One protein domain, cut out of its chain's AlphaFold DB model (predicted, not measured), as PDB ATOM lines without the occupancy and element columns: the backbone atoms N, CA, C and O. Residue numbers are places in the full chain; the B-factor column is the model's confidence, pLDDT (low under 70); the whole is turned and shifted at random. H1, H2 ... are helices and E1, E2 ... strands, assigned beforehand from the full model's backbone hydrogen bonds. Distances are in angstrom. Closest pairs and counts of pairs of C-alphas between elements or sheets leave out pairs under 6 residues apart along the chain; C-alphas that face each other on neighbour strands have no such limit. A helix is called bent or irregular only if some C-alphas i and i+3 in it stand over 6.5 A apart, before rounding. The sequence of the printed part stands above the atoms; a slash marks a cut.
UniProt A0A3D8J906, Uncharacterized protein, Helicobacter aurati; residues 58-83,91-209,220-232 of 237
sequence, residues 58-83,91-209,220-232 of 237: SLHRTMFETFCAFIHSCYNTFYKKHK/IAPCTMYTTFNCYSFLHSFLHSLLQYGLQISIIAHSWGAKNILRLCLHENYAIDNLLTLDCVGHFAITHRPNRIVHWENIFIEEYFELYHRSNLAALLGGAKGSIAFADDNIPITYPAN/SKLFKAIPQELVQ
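What this domain is: This is residues 58 to 83, 91 to 209 and 220 to 232 of the 237 residues of an uncharacterized protein of Helicobacter aurati (UniProt A0A3D8J906). What shape do the atoms make? A twisted sheet of four parallel strands, E2 to E5, is covered by H3 over one face and the short H5 over the other. E1 and the long H1 run beyond its E2 edge, one end of H2 packs on H3, and H4 lies past the strands' C-terminal ends. What is it built of? The printed part has 158 residues, with five named helices and five named strands in the order H1 E1 H2 E2 H3 E3 E4 H4 E5 H5; the sheet's order is E2 E3 E4 E5, all parallel, and the class is mixed, helices and strands. The whole is compact, with a radius of gyration of the C-alphas of 16.3 A and spans of 51 by 35 by 28 A.

Where its parts are: What comes first? H1, residues 62 to 82, is 30.4 A long and begins at C-alpha 62, (-15.269, -37.341, -16.103). E1 is residues 94 to 98, and H2, residues 103 to 116, is 20.6 A long. What follows? E2 is residues 119 to 125, 20.1 A; H3 is residues 126 to 138, 19.1 A; E3 is residues 143 to 149; and E4, residues 164 to 172, is 22.7 A long. H4 is residues 181 to 189, E5 is residues 200 to 204, and H5, residues 221 to 225, ends at C-alpha 225, (-20.788, -23.914, -0.980).

How they stand to each other: How is the sheet joined? N 122 and O 145 of E2 and E3 are 2.8 A apart, N 146 and O 166 of E3 and E4 2.8 A, and N 202 and O 169 of E4 and E5 2.8 A, within hydrogen-bond range. E2, H3, E3 and E4, H4, E5 are strand-helix-strand units, two parallel neighbour strands with a helix between along the chain, both with right-handed crossovers. What is on it? H3 lies over E2 and E3 at a height over the sheet of 9.0 A, with the C-alphas of Ala 129 and Thr 148 closest to each other at 5.5 A; H5 is on the opposite face, over E3, at 8.5 A. H1 and H2 only graze the sheet, and H4 is not on it. Which other parts meet? H2 touches H3 at a steep tilt of 60 degrees, the same way, the closest C-alphas being Tyr 103 and Asn 131, 5.8 A; E1 pairs with no named strand, and its closest C-alpha to H1 is Tyr 97, 6.9 A from Phe 67. How are the helix backbones? Every O i to N i+4 pair is within hydrogen-bond range in H1, H3 and H5, against 7 of 10 in H2 and 3 of 5 in H4, which is irregular: C-alphas 182 and 185 are 7.0 A apart.

The domain as a whole: How far does it reach, and where is it cut? The C-alphas farthest apart, of Lys 83 and Glu 177, are 50.9 A apart. Residues 84 to 90 are not printed, a gap of 14.7 A between C-alphas 83 and 91, nor are 210 to 219, a gap of 15.6 A between C-alphas 209 and 220. Which link is long? E3 to E4, with 14 residues. Where is confidence low? The pLDDT is under 70 at residues 77 to 83, 91 to 93, 176, 178 to 179 and 227 to 232, against a mean of 87.1 over the printed part.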
ATOM      1  N   SER A  58      -8.091 -38.149 -19.626       74.06
ATOM      2  CA  SER A  58      -7.824 -38.060 -21.071       74.06
ATOM      3  C   SER A  58      -8.671 -39.026 -21.916       74.06
ATOM      4  O   SER A  58      -8.780 -38.829 -23.123       74.06
ATOM      5  N   LEU A  59      -9.263 -40.059 -21.303       79.81
ATOM      6  CA  LEU A  59     -10.106 -41.057 -21.971       79.81
ATOM      7  C   LEU A  59     -11.579 -40.908 -21.580       79.81
ATOM      8  O   LEU A  59     -12.443 -40.823 -22.446       79.81
ATOM      9  N   HIS A  60     -11.866 -40.874 -20.277       82.88
ATOM     10  CA  HIS A  60     -13.227 -40.844 -19.744       82.88
ATOM     11  C   HIS A  60     -13.769 -39.434 -19.535       82.88
ATOM     12  O   HIS A  60     -14.981 -39.281 -19.444       82.88
ATOM     13  N   ARG A  61     -12.896 -38.417 -19.470       89.38
ATOM     14  CA  ARG A  61     -13.256 -36.991 -19.376       89.38
ATOM     15  C   ARG A  61     -14.217 -36.650 -18.234       89.38
ATOM     16  O   ARG A  61     -14.862 -35.615 -18.281       89.38
ATOM     17  N   THR A  62     -14.304 -37.479 -17.200       90.00
ATOM     18  CA  THR A  62     -15.269 -37.341 -16.103       90.00
ATOM     19  C   THR A  62     -15.136 -36.023 -15.339       90.00
ATOM     20  O   THR A  62     -16.133 -35.340 -15.085       90.00
ATOM     21  N   MET A  63     -13.908 -35.609 -15.015       94.31
ATOM     22  CA  MET A  63     -13.657 -34.309 -14.392       94.31
ATOM     23  C   MET A  63     -13.752 -33.170 -15.401       94.31
ATOM     24  O   MET A  63     -14.286 -32.113 -15.069       94.31
ATOM     25  N   PHE A  64     -13.275 -33.368 -16.630       93.69
ATOM     26  CA  PHE A  64     -13.394 -32.360 -17.684       93.69
ATOM     27  C   PHE A  64     -14.856 -32.009 -18.016       93.69
ATOM     28  O   PHE A  64     -15.207 -30.837 -18.135       93.69
ATOM     29  N   GLU A  65     -15.734 -33.003 -18.140       92.00
ATOM     30  CA  GLU A  65     -17.167 -32.809 -18.384       92.00
ATOM     31  C   GLU A  65     -17.837 -32.095 -17.214       92.00
ATOM     32  O   GLU A  65     -18.629 -31.173 -17.424       92.00
ATOM     33  N   THR A  66     -17.455 -32.450 -15.986       91.94
ATOM     34  CA  THR A  66     -17.876 -31.734 -14.780       91.94
ATOM     35  C   THR A  66     -17.453 -30.266 -14.829       91.94
ATOM     36  O   THR A  66     -18.273 -29.383 -14.575       91.94
ATOM     37  N   PHE A  67     -16.196 -29.988 -15.176       92.81
ATOM     38  CA  PHE A  67     -15.690 -28.627 -15.342       92.81
ATOM     39  C   PHE A  67     -16.518 -27.856 -16.383       92.81
ATOM     40  O   PHE A  67     -17.009 -26.766 -16.094       92.81
ATOM     41  N   CYS A  68     -16.769 -28.436 -17.558       89.94
ATOM     42  CA  CYS A  68     -17.609 -27.815 -18.586       89.94
ATOM     43  C   CYS A  68     -19.035 -27.534 -18.088       89.94
ATOM     44  O   CYS A  68     -19.575 -26.451 -18.331       89.94
ATOM     45  N   ALA A  69     -19.645 -28.483 -17.374       87.88
ATOM     46  CA  ALA A  69     -20.973 -28.318 -16.790       87.88
ATOM     47  C   ALA A  69     -20.997 -27.201 -15.736       87.88
ATOM     48  O   ALA A  69     -21.938 -26.403 -15.711       87.88
ATOM     49  N   PHE A  70     -19.948 -27.098 -14.915       86.44
ATOM     50  CA  PHE A  70     -19.772 -26.029 -13.937       86.44
ATOM     51  C   PHE A  70     -19.711 -24.657 -14.619       86.44
ATOM     52  O   PHE A  70     -20.537 -23.794 -14.319       86.44
ATOM     53  N   ILE A  71     -18.828 -24.480 -15.611       83.56
ATOM     54  CA  ILE A  71     -18.717 -23.236 -16.394       83.56
ATOM     55  C   ILE A  71     -20.061 -22.852 -17.016       83.56
ATOM     56  O   ILE A  71     -20.507 -21.706 -16.912       83.56
ATOM     57  N   HIS A  72     -20.734 -23.816 -17.646       81.88
ATOM     58  CA  HIS A  72     -22.018 -23.581 -18.295       81.88
ATOM     59  C   HIS A  72     -23.111 -23.194 -17.287       81.88
ATOM     60  O   HIS A  72     -23.923 -22.307 -17.565       81.88
ATOM     61  N   SER A  73     -23.123 -23.806 -16.101       79.19
ATOM     62  CA  SER A  73     -24.040 -23.451 -15.013       79.19
ATOM     63  C   SER A  73     -23.803 -22.023 -14.510       79.19
ATOM     64  O   SER A  73     -24.759 -21.244 -14.394       79.19
ATOM     65  N   CYS A  74     -22.539 -21.642 -14.298       74.69
ATOM     66  CA  CYS A  74     -22.158 -20.277 -13.928       74.69
ATOM     67  C   CYS A  74     -22.637 -19.265 -14.979       74.69
ATOM     68  O   CYS A  74     -23.307 -18.285 -14.643       74.69
ATOM     69  N   TYR A  75     -22.381 -19.544 -16.260       71.81
ATOM     70  CA  TYR A  75     -22.807 -18.691 -17.371       71.81
ATOM     71  C   TYR A  75     -24.336 -18.554 -17.471       71.81
ATOM     72  O   TYR A  75     -24.862 -17.452 -17.634       71.81
ATOM     73  N   ASN A  76     -25.079 -19.653 -17.335       71.19
ATOM     74  CA  ASN A  76     -26.542 -19.632 -17.425       71.19
ATOM     75  C   ASN A  76     -27.195 -18.890 -16.257       71.19
ATOM     76  O   ASN A  76     -28.171 -18.156 -16.454       71.19
ATOM     77  N   THR A  77     -26.671 -19.080 -15.048       69.25
ATOM     78  CA  THR A  77     -27.124 -18.361 -13.850       69.25
ATOM     79  C   THR A  77     -26.910 -16.861 -14.028       69.25
ATOM     80  O   THR A  77     -27.831 -16.074 -13.793       69.25
ATOM     81  N   PHE A  78     -25.745 -16.475 -14.557       66.62
ATOM     82  CA  PHE A  78     -25.454 -15.101 -14.950       66.62
ATOM     83  C   PHE A  78     -26.463 -14.569 -15.981       66.62
ATOM     84  O   PHE A  78     -27.152 -13.578 -15.715       66.62
ATOM     85  N   TYR A  79     -26.627 -15.242 -17.123       65.38
ATOM     86  CA  TYR A  79     -27.493 -14.766 -18.207       65.38
ATOM     87  C   TYR A  79     -28.942 -14.543 -17.740       65.38
ATOM     88  O   TYR A  79     -29.559 -13.520 -18.054       65.38
ATOM     89  N   LYS A  80     -29.483 -15.463 -16.929       67.69
ATOM     90  CA  LYS A  80     -30.843 -15.350 -16.375       67.69
ATOM     91  C   LYS A  80     -30.998 -14.166 -15.414       67.69
ATOM     92  O   LYS A  80     -32.049 -13.522 -15.429       67.69
ATOM     93  N   LYS A  81     -29.984 -13.875 -14.591       64.25
ATOM     94  CA  LYS A  81     -30.025 -12.800 -13.582       64.25
ATOM     95  C   LYS A  81     -29.815 -11.416 -14.210       64.25
ATOM     96  O   LYS A  81     -30.532 -10.483 -13.860       64.25
ATOM     97  N   HIS A  82     -28.911 -11.296 -15.186       61.03
ATOM     98  CA  HIS A  82     -28.495 -10.006 -15.756       61.03
ATOM     99  C   HIS A  82     -29.317  -9.533 -16.957       61.03
ATOM    100  O   HIS A  82     -29.350  -8.334 -17.226       61.03
ATOM    101  N   LYS A  83     -30.107 -10.401 -17.609       54.00
ATOM    102  CA  LYS A  83     -31.114  -9.956 -18.596       54.00
ATOM    103  C   LYS A  83     -32.142  -8.966 -18.005       54.00
ATOM    104  O   LYS A  83     -32.846  -8.296 -18.752       54.00
ATOM    105  N   ILE A  91     -19.051 -10.867 -13.056       51.66
ATOM    106  CA  ILE A  91     -17.902 -11.538 -12.452       51.66
ATOM    107  C   ILE A  91     -18.049 -13.028 -12.788       51.66
ATOM    108  O   ILE A  91     -18.898 -13.724 -12.224       51.66
ATOM    109  N   ALA A  92     -17.280 -13.524 -13.754       54.22
ATOM    110  CA  ALA A  92     -17.149 -14.965 -13.950       54.22
ATOM    111  C   ALA A  92     -16.109 -15.504 -12.947       54.22
ATOM    112  O   ALA A  92     -15.078 -14.849 -12.769       54.22
ATOM    113  N   PRO A  93     -16.322 -16.671 -12.303       60.47
ATOM    114  CA  PRO A  93     -15.240 -17.337 -11.587       60.47
ATOM    115  C   PRO A  93     -14.038 -17.486 -12.506       60.47
ATOM    116  O   PRO A  93     -14.170 -18.034 -13.605       60.47
ATOM    117  N   CYS A  94     -12.859 -17.076 -12.034       81.94
ATOM    118  CA  CYS A  94     -11.631 -17.561 -12.637       81.94
ATOM    119  C   CYS A  94     -11.639 -19.077 -12.425       81.94
ATOM    120  O   CYS A  94     -11.572 -19.557 -11.301       81.94
ATOM    121  N   THR A  95     -11.862 -19.846 -13.481       87.19
ATOM    122  CA  THR A  95     -11.948 -21.301 -13.377       87.19
ATOM    123  C   THR A  95     -10.935 -21.886 -14.329       87.19
ATOM    124  O   THR A  95     -10.826 -21.433 -15.468       87.19
ATOM    125  N   MET A  96     -10.225 -22.912 -13.889       92.88
ATOM    126  CA  MET A  96      -9.290 -23.628 -14.741       92.88
ATOM    127  C   MET A  96      -9.461 -25.130 -14.595       92.88
ATOM    128  O   MET A  96      -9.904 -25.626 -13.560       92.88
ATOM    129  N   TYR A  97      -9.045 -25.840 -15.631       94.38
ATOM    130  CA  TYR A  97      -8.910 -27.282 -15.626       94.38
ATOM    131  C   TYR A  97      -7.464 -27.651 -15.957       94.38
ATOM    132  O   TYR A  97      -6.853 -27.061 -16.846       94.38
ATOM    133  N   THR A  98      -6.923 -28.647 -15.264       95.06
ATOM    134  CA  THR A  98      -5.641 -29.271 -15.597       95.06
ATOM    135  C   THR A  98      -5.727 -30.786 -15.431       95.06
ATOM    136  O   THR A  98      -6.592 -31.305 -14.725       95.06
ATOM    137  N   THR A  99      -4.858 -31.527 -16.114       93.56
ATOM    138  CA  THR A  99      -4.858 -32.998 -16.071       93.56
ATOM    139  C   THR A  99      -4.106 -33.516 -14.845       93.56
ATOM    140  O   THR A  99      -3.522 -32.748 -14.086       93.56
ATOM    141  N   PHE A 100      -4.074 -34.833 -14.641       88.25
ATOM    142  CA  PHE A 100      -3.335 -35.419 -13.524       88.25
ATOM    143  C   PHE A 100      -1.831 -35.117 -13.577       88.25
ATOM    144  O   PHE A 100      -1.216 -35.009 -12.524       88.25
ATOM    145  N   ASN A 101      -1.210 -34.951 -14.751       88.75
ATOM    146  CA  ASN A 101       0.235 -34.701 -14.877       88.75
ATOM    147  C   ASN A 101       0.601 -33.220 -14.654       88.75
ATOM    148  O   ASN A 101       1.360 -32.619 -15.409       88.75
ATOM    149  N   CYS A 102       0.021 -32.611 -13.625       88.38
ATOM    150  CA  CYS A 102       0.075 -31.178 -13.374       88.38
ATOM    151  C   CYS A 102       1.031 -30.776 -12.246       88.38
ATOM    152  O   CYS A 102       1.077 -29.600 -11.922       88.38
ATOM    153  N   TYR A 103       1.798 -31.695 -11.643       92.12
ATOM    154  CA  TYR A 103       2.596 -31.394 -10.442       92.12
ATOM    155  C   TYR A 103       3.522 -30.180 -10.627       92.12
ATOM    156  O   TYR A 103       3.414 -29.208  -9.883       92.12
ATOM    157  N   SER A 104       4.389 -30.202 -11.646       92.12
ATOM    158  CA  SER A 104       5.334 -29.104 -11.905       92.12
ATOM    159  C   SER A 104       4.624 -27.806 -12.288       92.12
ATOM    160  O   SER A 104       5.049 -26.726 -11.887       92.12
ATOM    161  N   PHE A 105       3.526 -27.916 -13.040       93.00
ATOM    162  CA  PHE A 105       2.696 -26.771 -13.397       93.00
ATOM    163  C   PHE A 105       2.057 -26.144 -12.154       93.00
ATOM    164  O   PHE A 105       2.231 -24.954 -11.938       93.00
ATOM    165  N   LEU A 106       1.386 -26.932 -11.307       93.38
ATOM    166  CA  LEU A 106       0.728 -26.464 -10.087       93.38
ATOM    167  C   LEU A 106       1.719 -25.873  -9.092       93.38
ATOM    168  O   LEU A 106       1.413 -24.851  -8.491       93.38
ATOM    169  N   HIS A 107       2.902 -26.469  -8.946       93.81
ATOM    170  CA  HIS A 107       3.947 -25.934  -8.077       93.81
ATOM    171  C   HIS A 107       4.323 -24.493  -8.472       93.81
ATOM    172  O   HIS A 107       4.290 -23.579  -7.644       93.81
ATOM    173  N   SER A 108       4.604 -24.261  -9.756       92.19
ATOM    174  CA  SER A 108       4.925 -22.921 -10.260       92.19
ATOM    175  C   SER A 108       3.708 -21.992 -10.262       92.19
ATOM    176  O   SER A 108       3.800 -20.832  -9.866       92.19
ATOM    177  N   PHE A 109       2.552 -22.500 -10.690       92.19
ATOM    178  CA  PHE A 109       1.330 -21.722 -10.858       92.19
ATOM    179  C   PHE A 109       0.759 -21.244  -9.523       92.19
ATOM    180  O   PHE A 109       0.485 -20.056  -9.387       92.19
ATOM    181  N   LEU A 110       0.625 -22.124  -8.524       92.62
ATOM    182  CA  LEU A 110       0.092 -21.754  -7.210       92.62
ATOM    183  C   LEU A 110       0.988 -20.729  -6.511       92.62
ATOM    184  O   LEU A 110       0.476 -19.824  -5.860       92.62
ATOM    185  N   HIS A 111       2.310 -20.815  -6.686       89.06
ATOM    186  CA  HIS A 111       3.229 -19.829  -6.120       89.06
ATOM    187  C   HIS A 111       2.965 -18.421  -6.670       89.06
ATOM    188  O   HIS A 111       2.869 -17.463  -5.903       89.06
ATOM    189  N   SER A 112       2.782 -18.303  -7.987       88.12
ATOM    190  CA  SER A 112       2.414 -17.038  -8.630       88.12
ATOM    191  C   SER A 112       1.003 -16.592  -8.245       88.12
ATOM    192  O   SER A 112       0.776 -15.420  -7.961       88.12
ATOM    193  N   LEU A 113       0.054 -17.527  -8.190       87.50
ATOM    194  CA  LEU A 113      -1.356 -17.259  -7.915       87.50
ATOM    195  C   LEU A 113      -1.581 -16.635  -6.531       87.50
ATOM    196  O   LEU A 113      -2.404 -15.733  -6.386       87.50
ATOM    197  N   LEU A 114      -0.820 -17.072  -5.524       86.25
ATOM    198  CA  LEU A 114      -0.915 -16.549  -4.158       86.25
ATOM    199  C   LEU A 114      -0.608 -15.047  -4.050       86.25
ATOM    200  O   LEU A 114      -1.068 -14.399  -3.112       86.25
ATOM    201  N   GLN A 115       0.132 -14.477  -5.005       86.94
ATOM    202  CA  GLN A 115       0.460 -13.047  -5.017       86.94
ATOM    203  C   GLN A 115      -0.755 -12.163  -5.330       86.94
ATOM    204  O   GLN A 115      -0.738 -10.973  -5.031       86.94
ATOM    205  N   TYR A 116      -1.819 -12.743  -5.891       84.12
ATOM    206  CA  TYR A 116      -3.029 -12.023  -6.288       84.12
ATOM    207  C   TYR A 116      -4.097 -11.961  -5.187       84.12
ATOM    208  O   TYR A 116      -5.161 -11.396  -5.412       84.12
ATOM    209  N   GLY A 117      -3.848 -12.546  -4.007       82.88
ATOM    210  CA  GLY A 117      -4.796 -12.504  -2.885       82.88
ATOM    211  C   GLY A 117      -6.145 -13.183  -3.166       82.88
ATOM    212  O   GLY A 117      -7.129 -12.885  -2.495       82.88
ATOM    213  N   LEU A 118      -6.194 -14.069  -4.166       84.19
ATOM    214  CA  LEU A 118      -7.392 -14.813  -4.542       84.19
ATOM    215  C   LEU A 118      -7.669 -15.929  -3.540       84.19
ATOM    216  O   LEU A 118      -6.743 -16.608  -3.099       84.19
ATOM    217  N   GLN A 119      -8.947 -16.179  -3.273       87.94
ATOM    218  CA  GLN A 119      -9.360 -17.409  -2.609       87.94
ATOM    219  C   GLN A 119      -9.266 -18.588  -3.579       87.94
ATOM    220  O   GLN A 119      -9.801 -18.535  -4.691       87.94
ATOM    221  N   ILE A 120      -8.616 -19.666  -3.160       92.75
ATOM    222  CA  ILE A 120      -8.298 -20.823  -3.994       92.75
ATOM    223  C   ILE A 120      -9.157 -22.008  -3.558       92.75
ATOM    224  O   ILE A 120      -9.036 -22.521  -2.447       92.75
ATOM    225  N   SER A 121     -10.009 -22.477  -4.469       94.88
ATOM    226  CA  SER A 121     -10.746 -23.733  -4.320       94.88
ATOM    227  C   SER A 121     -10.229 -24.754  -5.325       94.88
ATOM    228  O   SER A 121     -10.173 -24.472  -6.520       94.88
ATOM    229  N   ILE A 122      -9.858 -25.945  -4.865       97.06
ATOM    230  CA  ILE A 122      -9.327 -27.018  -5.707       97.06
ATOM    231  C   ILE A 122     -10.226 -28.243  -5.596       97.06
ATOM    232  O   ILE A 122     -10.500 -28.723  -4.500       97.06
ATOM    233  N   ILE A 123     -10.644 -28.772  -6.741       98.00
ATOM    234  CA  ILE A 123     -11.423 -30.000  -6.869       98.00
ATOM    235  C   ILE A 123     -10.577 -30.982  -7.667       98.00
ATOM    236  O   ILE A 123     -10.331 -30.779  -8.856       98.00
ATOM    237  N   ALA A 124     -10.112 -32.040  -7.021       98.12
ATOM    238  CA  ALA A 124      -9.133 -32.941  -7.605       98.12
ATOM    239  C   ALA A 124      -9.599 -34.388  -7.529       98.12
ATOM    240  O   ALA A 124     -10.034 -34.842  -6.476       98.12
ATOM    241  N   HIS A 125      -9.463 -35.129  -8.625       97.88
ATOM    242  CA  HIS A 125      -9.891 -36.526  -8.712       97.88
ATOM    243  C   HIS A 125      -8.713 -37.487  -8.828       97.88
ATOM    244  O   HIS A 125      -7.727 -37.182  -9.502       97.88
ATOM    245  N   SER A 126      -8.822 -38.674  -8.224       96.31
ATOM    246  CA  SER A 126      -7.920 -39.802  -8.493       96.31
ATOM    247  C   SER A 126      -6.434 -39.435  -8.289       96.31
ATOM    248  O   SER A 126      -6.060 -38.897  -7.243       96.31
ATOM    249  N   TRP A 127      -5.556 -39.689  -9.267       95.88
ATOM    250  CA  TRP A 127      -4.148 -39.255  -9.231       95.88
ATOM    251  C   TRP A 127      -3.955 -37.732  -9.238       95.88
ATOM    252  O   TRP A 127      -2.933 -37.251  -8.744       95.88
ATOM    253  N   GLY A 128      -4.915 -36.964  -9.753       96.81
ATOM    254  CA  GLY A 128      -4.924 -35.509  -9.615       96.81
ATOM    255  C   GLY A 128      -4.972 -35.092  -8.144       96.81
ATOM    256  O   GLY A 128      -4.177 -34.255  -7.713       96.81
ATOM    257  N   ALA A 129      -5.812 -35.764  -7.345       97.50
ATOM    258  CA  ALA A 129      -5.884 -35.564  -5.896       97.50
ATOM    259  C   ALA A 129      -4.563 -35.913  -5.199       97.50
ATOM    260  O   ALA A 129      -4.087 -35.150  -4.361       97.50
ATOM    261  N   LYS A 130      -3.913 -37.019  -5.588       96.25
ATOM    262  CA  LYS A 130      -2.567 -37.354  -5.089       96.25
ATOM    263  C   LYS A 130      -1.588 -36.208  -5.325       96.25
ATOM    264  O   LYS A 130      -0.811 -35.886  -4.431       96.25
ATOM    265  N   ASN A 131      -1.574 -35.638  -6.525       95.50
ATOM    266  CA  ASN A 131      -0.564 -34.652  -6.888       95.50
ATOM    267  C   ASN A 131      -0.735 -33.342  -6.128       95.50
ATOM    268  O   ASN A 131       0.259 -32.850  -5.593       95.50
ATOM    269  N   ILE A 132      -1.964 -32.836  -5.992       96.75
ATOM    270  CA  ILE A 132      -2.193 -31.651  -5.158       96.75
ATOM    271  C   ILE A 132      -1.919 -31.941  -3.677       96.75
ATOM    272  O   ILE A 132      -1.291 -31.121  -3.015       96.75
ATOM    273  N   LEU A 133      -2.284 -33.120  -3.160       96.25
ATOM    274  CA  LEU A 133      -1.992 -33.477  -1.768       96.25
ATOM    275  C   LEU A 133      -0.496 -33.567  -1.494       96.25
ATOM    276  O   LEU A 133      -0.022 -32.988  -0.525       96.25
ATOM    277  N   ARG A 134       0.266 -34.251  -2.353       95.00
ATOM    278  CA  ARG A 134       1.730 -34.303  -2.235       95.00
ATOM    279  C   ARG A 134       2.330 -32.908  -2.243       95.00
ATOM    280  O   ARG A 134       3.202 -32.630  -1.433       95.00
ATOM    281  N   LEU A 135       1.848 -32.049  -3.134       94.31
ATOM    282  CA  LEU A 135       2.302 -30.672  -3.214       94.31
ATOM    283  C   LEU A 135       2.037 -29.927  -1.894       94.31
ATOM    284  O   LEU A 135       2.960 -29.353  -1.336       94.31
ATOM    285  N   CYS A 136       0.831 -30.028  -1.331       94.56
ATOM    286  CA  CYS A 136       0.473 -29.381  -0.062       94.56
ATOM    287  C   CYS A 136       1.162 -29.987   1.175       94.56
ATOM    288  O   CYS A 136       1.241 -29.340   2.214       94.56
ATOM    289  N   LEU A 137       1.634 -31.233   1.099       93.50
ATOM    290  CA  LEU A 137       2.413 -31.873   2.166       93.50
ATOM    291  C   LEU A 137       3.877 -31.411   2.186       93.50
ATOM    292  O   LEU A 137       4.541 -31.536   3.212       93.50
ATOM    293  N   HIS A 138       4.398 -30.944   1.051       92.25
ATOM    294  CA  HIS A 138       5.775 -30.459   0.932       92.25
ATOM    295  C   HIS A 138       5.859 -28.935   0.993       92.25
ATOM    296  O   HIS A 138       6.832 -28.395   1.513       92.25
ATOM    297  N   GLU A 139       4.824 -28.257   0.508       91.56
ATOM    298  CA  GLU A 139       4.775 -26.813   0.348       91.56
ATOM    299  C   GLU A 139       3.636 -26.199   1.156       91.56
ATOM    300  O   GLU A 139       2.569 -26.784   1.341       91.56
ATOM    301  N   ASN A 140       3.829 -24.957   1.593       88.31
ATOM    302  CA  ASN A 140       2.888 -24.265   2.468       88.31
ATOM    303  C   ASN A 140       1.933 -23.337   1.688       88.31
ATOM    304  O   ASN A 140       1.858 -22.130   1.963       88.31
ATOM    305  N   TYR A 141       1.238 -23.890   0.688       91.94
ATOM    306  CA  TYR A 141       0.252 -23.154  -0.110       91.94
ATOM    307  C   TYR A 141      -1.013 -22.860   0.703       91.94
ATOM    308  O   TYR A 141      -1.567 -23.755   1.337       91.94
ATOM    309  N   ALA A 142      -1.480 -21.609   0.664       93.25
ATOM    310  CA  ALA A 142      -2.783 -21.248   1.215       93.25
ATOM    311  C   ALA A 142      -3.889 -21.681   0.254       93.25
ATOM    312  O   ALA A 142      -3.963 -21.176  -0.863       93.25
ATOM    313  N   ILE A 143      -4.712 -22.633   0.682       95.31
ATOM    314  CA  ILE A 143      -5.855 -23.142  -0.075       95.31
ATOM    315  C   ILE A 143      -7.075 -23.047   0.833       95.31
ATOM    316  O   ILE A 143      -7.093 -23.616   1.924       95.31
ATOM    317  N   ASP A 144      -8.101 -22.337   0.387       95.06
ATOM    318  CA  ASP A 144      -9.328 -22.165   1.160       95.06
ATOM    319  C   ASP A 144     -10.129 -23.467   1.183       95.06
ATOM    320  O   ASP A 144     -10.496 -23.960   2.245       95.06
ATOM    321  N   ASN A 145     -10.339 -24.075   0.013       96.25
ATOM    322  CA  ASN A 145     -11.117 -25.305  -0.102       96.25
ATOM    323  C   ASN A 145     -10.354 -26.348  -0.916       96.25
ATOM    324  O   ASN A 145     -10.039 -26.117  -2.084       96.25
ATOM    325  N   LEU A 146     -10.114 -27.519  -0.334       97.88
ATOM    326  CA  LEU A 146      -9.641 -28.695  -1.051       97.88
ATOM    327  C   LEU A 146     -10.716 -29.782  -1.015       97.88
ATOM    328  O   LEU A 146     -11.061 -30.300   0.042       97.88
ATOM    329  N   LEU A 147     -11.202 -30.161  -2.189       98.44
ATOM    330  CA  LEU A 147     -12.089 -31.296  -2.381       98.44
ATOM    331  C   LEU A 147     -11.333 -32.406  -3.109       98.44
ATOM    332  O   LEU A 147     -10.990 -32.267  -4.286       98.44
ATOM    333  N   THR A 148     -11.080 -33.514  -2.417       98.44
ATOM    334  CA  THR A 148     -10.479 -34.705  -3.022       98.44
ATOM    335  C   THR A 148     -11.550 -35.735  -3.331       98.44
ATOM    336  O   THR A 148     -12.234 -36.231  -2.442       98.44
ATOM    337  N   LEU A 149     -11.677 -36.059  -4.612       98.12
ATOM    338  CA  LEU A 149     -12.589 -37.059  -5.136       98.12
ATOM    339  C   LEU A 149     -11.803 -38.339  -5.372       98.12
ATOM    340  O   LEU A 149     -11.038 -38.465  -6.330       98.12
ATOM    341  N   ASP A 150     -11.986 -39.271  -4.459       96.50
ATOM    342  CA  ASP A 150     -11.570 -40.651  -4.566       96.50
ATOM    343  C   ASP A 150     -10.078 -40.767  -4.877       96.50
ATOM    344  O   ASP A 150      -9.652 -41.219  -5.940       96.50
ATOM    345  N   CYS A 151      -9.273 -40.221  -3.960       96.88
ATOM    346  CA  CYS A 151      -7.834 -40.093  -4.131       96.88
ATOM    347  C   CYS A 151      -7.173 -41.464  -4.304       96.88
ATOM    348  O   CYS A 151      -7.390 -42.392  -3.521       96.88
ATOM    349  N   VAL A 152      -6.301 -41.557  -5.308       94.94
ATOM    350  CA  VAL A 152      -5.579 -42.782  -5.648       94.94
ATOM    351  C   VAL A 152      -4.087 -42.499  -5.690       94.94
ATOM    352  O   VAL A 152      -3.633 -41.528  -6.303       94.94
ATOM    353  N   GLY A 153      -3.299 -43.360  -5.052       93.69
ATOM    354  CA  GLY A 153      -1.854 -43.299  -5.166       93.69
ATOM    355  C   GLY A 153      -1.095 -44.015  -4.063       93.69
ATOM    356  O   GLY A 153      -1.403 -43.901  -2.879       93.69
ATOM    357  N   HIS A 154       0.039 -44.596  -4.436       92.44
ATOM    358  CA  HIS A 154       1.047 -45.083  -3.494       92.44
ATOM    359  C   HIS A 154       1.881 -43.918  -2.933       92.44
ATOM    360  O   HIS A 154       2.885 -43.520  -3.521       92.44
ATOM    361  N   PHE A 155       1.405 -43.299  -1.851       93.62
ATOM    362  CA  PHE A 155       2.118 -42.282  -1.061       93.62
ATOM    363  C   PHE A 155       1.578 -42.228   0.375       93.62
ATOM    364  O   PHE A 155       0.433 -42.610   0.612       93.62
ATOM    365  N   ALA A 156       2.377 -41.755   1.327       92.75
ATOM    366  CA  ALA A 156       1.925 -41.541   2.699       92.75
ATOM    367  C   ALA A 156       1.427 -40.101   2.875       92.75
ATOM    368  O   ALA A 156       2.093 -39.157   2.449       92.75
ATOM    369  N   ILE A 157       0.277 -39.942   3.527       94.88
ATOM    370  CA  ILE A 157      -0.176 -38.655   4.058       94.88
ATOM    371  C   ILE A 157       0.278 -38.665   5.512       94.88
ATOM    372  O   ILE A 157      -0.279 -39.401   6.317       94.88
ATOM    373  N   THR A 158       1.375 -37.975   5.815       93.56
ATOM    374  CA  THR A 158       2.045 -38.083   7.123       93.56
ATOM    375  C   THR A 158       1.529 -37.079   8.147       93.56
ATOM    376  O   THR A 158       1.730 -37.270   9.342       93.56
ATOM    377  N   HIS A 159       0.886 -36.012   7.683       95.38
ATOM    378  CA  HIS A 159       0.360 -34.926   8.498       95.38
ATOM    379  C   HIS A 159      -0.741 -34.178   7.733       95.38
ATOM    380  O   HIS A 159      -0.913 -34.369   6.526       95.38
ATOM    381  N   ARG A 160      -1.476 -33.308   8.430       96.12
ATOM    382  CA  ARG A 160      -2.402 -32.361   7.804       96.12
ATOM    383  C   ARG A 160      -1.611 -31.186   7.210       96.12
ATOM    384  O   ARG A 160      -0.862 -30.559   7.957       96.12
ATOM    385  N   PRO A 161      -1.792 -30.834   5.925       95.00
ATOM    386  CA  PRO A 161      -1.245 -29.597   5.378       95.00
ATOM    387  C   PRO A 161      -1.726 -28.362   6.157       95.00
ATOM    388  O   PRO A 161      -2.926 -28.149   6.321       95.00
ATOM    389  N   ASN A 162      -0.791 -27.532   6.623       90.06
ATOM    390  CA  ASN A 162      -1.072 -26.480   7.611       90.06
ATOM    391  C   ASN A 162      -1.955 -25.332   7.101       90.06
ATOM    392  O   ASN A 162      -2.549 -24.617   7.904       90.06
ATOM    393  N   ARG A 163      -2.002 -25.106   5.784       94.69
ATOM    394  CA  ARG A 163      -2.668 -23.942   5.178       94.69
ATOM    395  C   ARG A 163      -3.830 -24.309   4.261       94.69
ATOM    396  O   ARG A 163      -4.218 -23.507   3.417       94.69
ATOM    397  N   ILE A 164      -4.401 -25.492   4.472       96.44
ATOM    398  CA  ILE A 164      -5.713 -25.841   3.931       96.44
ATOM    399  C   ILE A 164      -6.768 -25.493   4.982       96.44
ATOM    400  O   ILE A 164      -6.762 -26.071   6.074       96.44
ATOM    401  N   VAL A 165      -7.649 -24.543   4.661       96.12
ATOM    402  CA  VAL A 165      -8.696 -24.087   5.590       96.12
ATOM    403  C   VAL A 165      -9.768 -25.163   5.739       96.12
ATOM    404  O   VAL A 165     -10.041 -25.588   6.861       96.12
ATOM    405  N   HIS A 166     -10.304 -25.654   4.620       97.31
ATOM    406  CA  HIS A 166     -11.272 -26.746   4.592       97.31
ATOM    407  C   HIS A 166     -10.852 -27.848   3.623       97.31
ATOM    408  O   HIS A 166     -10.572 -27.591   2.451       97.31
ATOM    409  N   TRP A 167     -10.850 -29.089   4.103       98.00
ATOM    410  CA  TRP A 167     -10.556 -30.275   3.313       98.00
ATOM    411  C   TRP A 167     -11.673 -31.311   3.441       98.00
ATOM    412  O   TRP A 167     -11.824 -31.958   4.475       98.00
ATOM    413  N   GLU A 168     -12.409 -31.517   2.353       98.44
ATOM    414  CA  GLU A 168     -13.389 -32.595   2.226       98.44
ATOM    415  C   GLU A 168     -12.823 -33.709   1.335       98.44
ATOM    416  O   GLU A 168     -12.346 -33.465   0.223       98.44
ATOM    417  N   ASN A 169     -12.867 -34.945   1.826       98.56
ATOM    418  CA  ASN A 169     -12.471 -36.138   1.095       98.56
ATOM    419  C   ASN A 169     -13.694 -37.020   0.847       98.56
ATOM    420  O   ASN A 169     -14.336 -37.490   1.785       98.56
ATOM    421  N   ILE A 170     -13.996 -37.276  -0.419       98.38
ATOM    422  CA  ILE A 170     -15.099 -38.139  -0.838       98.38
ATOM    423  C   ILE A 170     -14.496 -39.380  -1.470       98.38
ATOM    424  O   ILE A 170     -13.650 -39.243  -2.343       98.38
ATOM    425  N   PHE A 171     -14.895 -40.578  -1.061       96.56
ATOM    426  CA  PHE A 171     -14.249 -41.815  -1.513       96.56
ATOM    427  C   PHE A 171     -15.250 -42.954  -1.686       96.56
ATOM    428  O   PHE A 171     -16.311 -42.954  -1.064       96.56
ATOM    429  N   ILE A 172     -14.906 -43.936  -2.519       94.19
ATOM    430  CA  ILE A 172     -15.684 -45.175  -2.630       94.19
ATOM    431  C   ILE A 172     -15.311 -46.116  -1.478       94.19
ATOM    432  O   ILE A 172     -14.134 -46.385  -1.249       94.19
ATOM    433  N   GLU A 173     -16.303 -46.606  -0.736       90.56
ATOM    434  CA  GLU A 173     -16.080 -47.447   0.453       90.56
ATOM    435  C   GLU A 173     -15.837 -48.924   0.086       90.56
ATOM    436  O   GLU A 173     -14.872 -49.541   0.532       90.56
ATOM    437  N   GLU A 174     -16.651 -49.472  -0.818       84.06
ATOM    438  CA  GLU A 174     -16.743 -50.916  -1.092       84.06
ATOM    439  C   GLU A 174     -16.013 -51.332  -2.386       84.06
ATOM    440  O   GLU A 174     -16.543 -52.044  -3.241       84.06
ATOM    441  N   TYR A 175     -14.767 -50.888  -2.572       75.94
ATOM    442  CA  TYR A 175     -14.002 -51.181  -3.794       75.94
ATOM    443  C   TYR A 175     -13.846 -52.669  -4.116       75.94
ATOM    444  O   TYR A 175     -13.830 -53.058  -5.286       75.94
ATOM    445  N   PHE A 176     -13.659 -53.475  -3.073       69.56
ATOM    446  CA  PHE A 176     -13.277 -54.881  -3.184       69.56
ATOM    447  C   PHE A 176     -14.475 -55.824  -3.208       69.56
ATOM    448  O   PHE A 176     -14.353 -56.942  -3.702       69.56
ATOM    449  N   GLU A 177     -15.628 -55.378  -2.715       72.06
ATOM    450  CA  GLU A 177     -16.843 -56.194  -2.683       72.06
ATOM    451  C   GLU A 177     -17.499 -56.271  -4.066       72.06
ATOM    452  O   GLU A 177     -18.177 -57.244  -4.391       72.06
ATOM    453  N   LEU A 178     -17.244 -55.275  -4.923       66.06
ATOM    454  CA  LEU A 178     -17.878 -55.138  -6.229       66.06
ATOM    455  C   LEU A 178     -16.823 -54.839  -7.299       66.06
ATOM    456  O   LEU A 178     -16.568 -53.687  -7.665       66.06
ATOM    457  N   TYR A 179     -16.202 -55.902  -7.822       68.38
ATOM    458  CA  TYR A 179     -15.238 -55.801  -8.918       68.38
ATOM    459  C   TYR A 179     -15.903 -55.193 -10.162       68.38
ATOM    460  O   TYR A 179     -16.611 -55.863 -10.915       68.38
ATOM    461  N   HIS A 180     -15.653 -53.906 -10.392       75.06
ATOM    462  CA  HIS A 180     -16.125 -53.170 -11.558       75.06
ATOM    463  C   HIS A 180     -14.930 -52.629 -12.338       75.06
ATOM    464  O   HIS A 180     -13.983 -52.107 -11.751       75.06
ATOM    465  N   ARG A 181     -14.971 -52.691 -13.676       80.50
ATOM    466  CA  ARG A 181     -13.867 -52.191 -14.523       80.50
ATOM    467  C   ARG A 181     -13.541 -50.726 -14.241       80.50
ATOM    468  O   ARG A 181     -12.374 -50.354 -14.242       80.50
ATOM    469  N   SER A 182     -14.558 -49.925 -13.931       81.50
ATOM    470  CA  SER A 182     -14.380 -48.520 -13.557       81.50
ATOM    471  C   SER A 182     -13.539 -48.332 -12.291       81.50
ATOM    472  O   SER A 182     -12.875 -47.312 -12.178       81.50
ATOM    473  N   ASN A 183     -13.494 -49.312 -11.380       85.19
ATOM    474  CA  ASN A 183     -12.693 -49.267 -10.151       85.19
ATOM    475  C   ASN A 183     -11.245 -49.734 -10.348       85.19
ATOM    476  O   ASN A 183     -10.440 -49.591  -9.433       85.19
ATOM    477  N   LEU A 184     -10.878 -50.277 -11.515       86.75
ATOM    478  CA  LEU A 184      -9.551 -50.863 -11.729       86.75
ATOM    479  C   LEU A 184      -8.420 -49.852 -11.479       86.75
ATOM    480  O   LEU A 184      -7.409 -50.187 -10.868       86.75
ATOM    481  N   ALA A 185      -8.625 -48.606 -11.907       86.38
ATOM    482  CA  ALA A 185      -7.720 -47.492 -11.655       86.38
ATOM    483  C   ALA A 185      -7.454 -47.300 -10.149       86.38
ATOM    484  O   ALA A 185      -6.303 -47.248  -9.722       86.38
ATOM    485  N   ALA A 186      -8.509 -47.276  -9.341       88.50
ATOM    486  CA  ALA A 186      -8.412 -47.145  -7.896       88.50
ATOM    487  C   ALA A 186      -7.790 -48.369  -7.210       88.50
ATOM    488  O   ALA A 186      -6.917 -48.218  -6.353       88.50
ATOM    489  N   LEU A 187      -8.176 -49.576  -7.633       89.25
ATOM    490  CA  LEU A 187      -7.647 -50.832  -7.097       89.25
ATOM    491  C   LEU A 187      -6.134 -50.956  -7.336       89.25
ATOM    492  O   LEU A 187      -5.379 -51.227  -6.406       89.25
ATOM    493  N   LEU A 188      -5.672 -50.707  -8.565       89.81
ATOM    494  CA  LEU A 188      -4.249 -50.790  -8.918       89.81
ATOM    495  C   LEU A 188      -3.433 -49.627  -8.343       89.81
ATOM    496  O   LEU A 188      -2.277 -49.784  -7.940       89.81
ATOM    497  N   GLY A 189      -4.022 -48.435  -8.335       89.94
ATOM    498  CA  GLY A 189      -3.332 -47.226  -7.918       89.94
ATOM    499  C   GLY A 189      -3.241 -47.036  -6.406       89.94
ATOM    500  O   GLY A 189      -2.533 -46.129  -5.969       89.94
ATOM    501  N   GLY A 190      -3.916 -47.878  -5.619       92.69
ATOM    502  CA  GLY A 190      -3.961 -47.771  -4.165       92.69
ATOM    503  C   GLY A 190      -4.893 -46.649  -3.723       92.69
ATOM    504  O   GLY A 190      -4.432 -45.572  -3.327       92.69
ATOM    505  N   ALA A 191      -6.199 -46.895  -3.830       93.62
ATOM    506  CA  ALA A 191      -7.235 -46.022  -3.295       93.62
ATOM    507  C   ALA A 191      -6.977 -45.687  -1.823       93.62
ATOM    508  O   ALA A 191      -6.573 -46.549  -1.038       93.62
ATOM    509  N   LYS A 192      -7.198 -44.425  -1.449       94.81
ATOM    510  CA  LYS A 192      -6.963 -43.964  -0.076       94.81
ATOM    511  C   LYS A 192      -8.096 -44.276   0.886       94.81
ATOM    512  O   LYS A 192      -7.822 -44.462   2.065       94.81
ATOM    513  N   GLY A 193      -9.331 -44.349   0.396       94.81
ATOM    514  CA  GLY A 193     -10.497 -44.433   1.265       94.81
ATOM    515  C   GLY A 193     -10.587 -43.207   2.179       94.81
ATOM    516  O   GLY A 193     -10.352 -42.077   1.738       94.81
ATOM    517  N   SER A 194     -10.886 -43.440   3.457       96.88
ATOM    518  CA  SER A 194     -10.886 -42.394   4.482       96.88
ATOM    519  C   SER A 194      -9.475 -41.848   4.736       96.88
ATOM    520  O   SER A 194      -8.517 -42.601   4.919       96.88
ATOM    521  N   ILE A 195      -9.345 -40.522   4.781       97.19
ATOM    522  CA  ILE A 195      -8.098 -39.810   5.061       97.19
ATOM    523  C   ILE A 195      -8.230 -39.124   6.419       97.19
ATOM    524  O   ILE A 195      -8.932 -38.124   6.547       97.19
ATOM    525  N   ALA A 196      -7.501 -39.615   7.424       97.38
ATOM    526  CA  ALA A 196      -7.597 -39.151   8.814       97.38
ATOM    527  C   ALA A 196      -7.333 -37.644   9.025       97.38
ATOM    528  O   ALA A 196      -7.726 -37.092  10.045       97.38
ATOM    529  N   PHE A 197      -6.651 -36.988   8.083       97.38
ATOM    530  CA  PHE A 197      -6.288 -35.570   8.161       97.38
ATOM    531  C   PHE A 197      -7.269 -34.623   7.457       97.38
ATOM    532  O   PHE A 197      -7.110 -33.406   7.591       97.38
ATOM    533  N   ALA A 198      -8.233 -35.154   6.700       97.56
ATOM    534  CA  ALA A 198      -9.310 -34.367   6.105       97.56
ATOM    535  C   ALA A 198     -10.347 -33.990   7.178       97.56
ATOM    536  O   ALA A 198     -10.549 -34.742   8.131       97.56
ATOM    537  N   ASP A 199     -10.999 -32.838   7.019       98.00
ATOM    538  CA  ASP A 199     -12.015 -32.349   7.963       98.00
ATOM    539  C   ASP A 199     -13.304 -33.168   7.863       98.00
ATOM    540  O   ASP A 199     -13.889 -33.562   8.869       98.00
ATOM    541  N   ASP A 200     -13.707 -33.475   6.632       98.12
ATOM    542  CA  ASP A 200     -14.859 -34.311   6.323       98.12
ATOM    543  C   ASP A 200     -14.402 -35.515   5.487       98.12
ATOM    544  O   ASP A 200     -13.684 -35.376   4.497       98.12
ATOM    545  N   ASN A 201     -14.861 -36.709   5.865       98.31
ATOM    546  CA  ASN A 201     -14.681 -37.941   5.101       98.31
ATOM    547  C   ASN A 201     -16.053 -38.504   4.740       98.31
ATOM    548  O   ASN A 201     -16.802 -38.927   5.620       98.31
ATOM    549  N   ILE A 202     -16.381 -38.500   3.450       97.88
ATOM    550  CA  ILE A 202     -17.701 -38.873   2.947       97.88
ATOM    551  C   ILE A 202     -17.573 -40.162   2.128       97.88
ATOM    552  O   ILE A 202     -17.111 -40.109   0.982       97.88
ATOM    553  N   PRO A 203     -17.973 -41.317   2.685       96.69
ATOM    554  CA  PRO A 203     -18.033 -42.548   1.919       96.69
ATOM    555  C   PRO A 203     -19.187 -42.495   0.916       96.69
ATOM    556  O   PRO A 203     -20.256 -41.928   1.173       96.69
ATOM    557  N   ILE A 204     -18.975 -43.115  -0.239       94.38
ATOM    558  CA  ILE A 204     -20.002 -43.368  -1.239       94.38
ATOM    559  C   ILE A 204     -20.003 -44.854  -1.564       94.38
ATOM    560  O   ILE A 204     -18.968 -45.460  -1.842       94.38
ATOM    561  N   THR A 205     -21.199 -45.423  -1.534       91.62
ATOM    562  CA  THR A 205     -21.453 -46.835  -1.787       91.62
ATOM    563  C   THR A 205     -21.918 -47.057  -3.226       91.62
ATOM    564  O   THR A 205     -22.182 -46.120  -3.991       91.62
ATOM    565  N   TYR A 206     -22.062 -48.325  -3.598       84.81
ATOM    566  CA  TYR A 206     -22.692 -48.737  -4.850       84.81
ATOM    567  C   TYR A 206     -24.054 -48.038  -5.086       84.81
ATOM    568  O   TYR A 206     -24.789 -47.801  -4.121       84.81
ATOM    569  N   PRO A 207     -24.439 -47.706  -6.341       89.56
ATOM    570  CA  PRO A 207     -23.793 -48.022  -7.626       89.56
ATOM    571  C   PRO A 207     -22.652 -47.093  -8.052       89.56
ATOM    572  O   PRO A 207     -22.155 -47.212  -9.178       89.56
ATOM    573  N   ALA A 208     -22.228 -46.166  -7.191       91.25
ATOM    574  CA  ALA A 208     -21.115 -45.289  -7.518       91.25
ATOM    575  C   ALA A 208     -19.790 -46.067  -7.578       91.25
ATOM    576  O   ALA A 208     -19.587 -47.081  -6.912       91.25
ATOM    577  N   ASN A 209     -18.893 -45.592  -8.431       92.06
ATOM    578  CA  ASN A 209     -17.581 -46.172  -8.675       92.06
ATOM    579  C   ASN A 209     -16.554 -45.054  -8.871       92.06
ATOM    580  O   ASN A 209     -16.901 -43.874  -8.863       92.06
ATOM    581  N   SER A 220     -20.801 -33.621  -1.970       96.25
ATOM    582  CA  SER A 220     -19.922 -32.578  -1.460       96.25
ATOM    583  C   SER A 220     -20.690 -31.405  -0.852       96.25
ATOM    584  O   SER A 220     -21.583 -30.831  -1.489       96.25
ATOM    585  N   LYS A 221     -20.335 -31.023   0.381       93.19
ATOM    586  CA  LYS A 221     -20.804 -29.772   0.994       93.19
ATOM    587  C   LYS A 221     -19.988 -28.603   0.448       93.19
ATOM    588  O   LYS A 221     -20.575 -27.584   0.088       93.19
ATOM    589  N   LEU A 222     -18.666 -28.779   0.321       90.56
ATOM    590  CA  LEU A 222     -17.762 -27.743  -0.187       90.56
ATOM    591  C   LEU A 222     -18.128 -27.316  -1.606       90.56
ATOM    592  O   LEU A 222     -18.277 -26.127  -1.857       90.56
ATOM    593  N   PHE A 223     -18.361 -28.259  -2.520       89.88
ATOM    594  CA  PHE A 223     -18.721 -27.955  -3.905       89.88
ATOM    595  C   PHE A 223     -20.029 -27.165  -4.015       89.88
ATOM    596  O   PHE A 223     -20.135 -26.257  -4.834       89.88
ATOM    597  N   LYS A 224     -21.016 -27.475  -3.166       85.38
ATOM    598  CA  LYS A 224     -22.287 -26.732  -3.098       85.38
ATOM    599  C   LYS A 224     -22.119 -25.338  -2.498       85.38
ATOM    600  O   LYS A 224     -22.914 -24.455  -2.807       85.38
ATOM    601  N   ALA A 225     -21.123 -25.171  -1.630       76.44
ATOM    602  CA  ALA A 225     -20.788 -23.914  -0.980       76.44
ATOM    603  C   ALA A 225     -19.867 -23.024  -1.827       76.44
ATOM    604  O   ALA A 225     -19.799 -21.829  -1.543       76.44
ATOM    605  N   ILE A 226     -19.200 -23.562  -2.865       73.88
ATOM    606  CA  ILE A 226     -18.494 -22.740  -3.858       73.88
ATOM    607  C   ILE A 226     -19.509 -21.715  -4.373       73.88
ATOM    608  O   ILE A 226     -20.522 -22.116  -4.959       73.88
ATOM    609  N   PRO A 227     -19.293 -20.411  -4.116       58.59
ATOM    610  CA  PRO A 227     -20.344 -19.431  -4.290       58.59
ATOM    611  C   PRO A 227     -20.896 -19.461  -5.714       58.59
ATOM    612  O   PRO A 227     -20.191 -19.173  -6.681       58.59
ATOM    613  N   GLN A 228     -22.205 -19.695  -5.843       51.22
ATOM    614  CA  GLN A 228     -22.938 -19.306  -7.055       51.22
ATOM    615  C   GLN A 228     -22.962 -17.767  -7.224       51.22
ATOM    616  O   GLN A 228     -23.391 -17.243  -8.250       51.22
ATOM    617  N   GLU A 229     -22.501 -17.046  -6.197       43.47
ATOM    618  CA  GLU A 229     -22.616 -15.609  -5.962       43.47
ATOM    619  C   GLU A 229     -21.341 -14.810  -6.245       43.47
ATOM    620  O   GLU A 229     -21.244 -13.665  -5.813       43.47
ATOM    621  N   LEU A 230     -20.412 -15.327  -7.054       48.16
ATOM    622  CA  LEU A 230     -19.259 -14.549  -7.529       48.16
ATOM    623  C   LEU A 230     -19.624 -13.200  -8.174       48.16
ATOM    624  O   LEU A 230     -18.742 -12.391  -8.358       48.16
ATOM    625  N   VAL A 231     -20.910 -12.928  -8.423       42.00
ATOM    626  CA  VAL A 231     -21.548 -11.721  -8.973       42.00
ATOM    627  C   VAL A 231     -21.831 -10.569  -7.976       42.00
ATOM    628  O   VAL A 231     -22.279  -9.516  -8.426       42.00
ATOM    629  N   GLN A 232     -21.632 -10.668  -6.656       36.00
ATOM    630  CA  GLN A 232     -22.027  -9.555  -5.757       36.00
ATOM    631  C   GLN A 232     -20.875  -8.674  -5.249       36.00
ATOM    632  O   GLN A 232     -20.118  -9.037  -4.356       36.00
TER     633      GLN A 232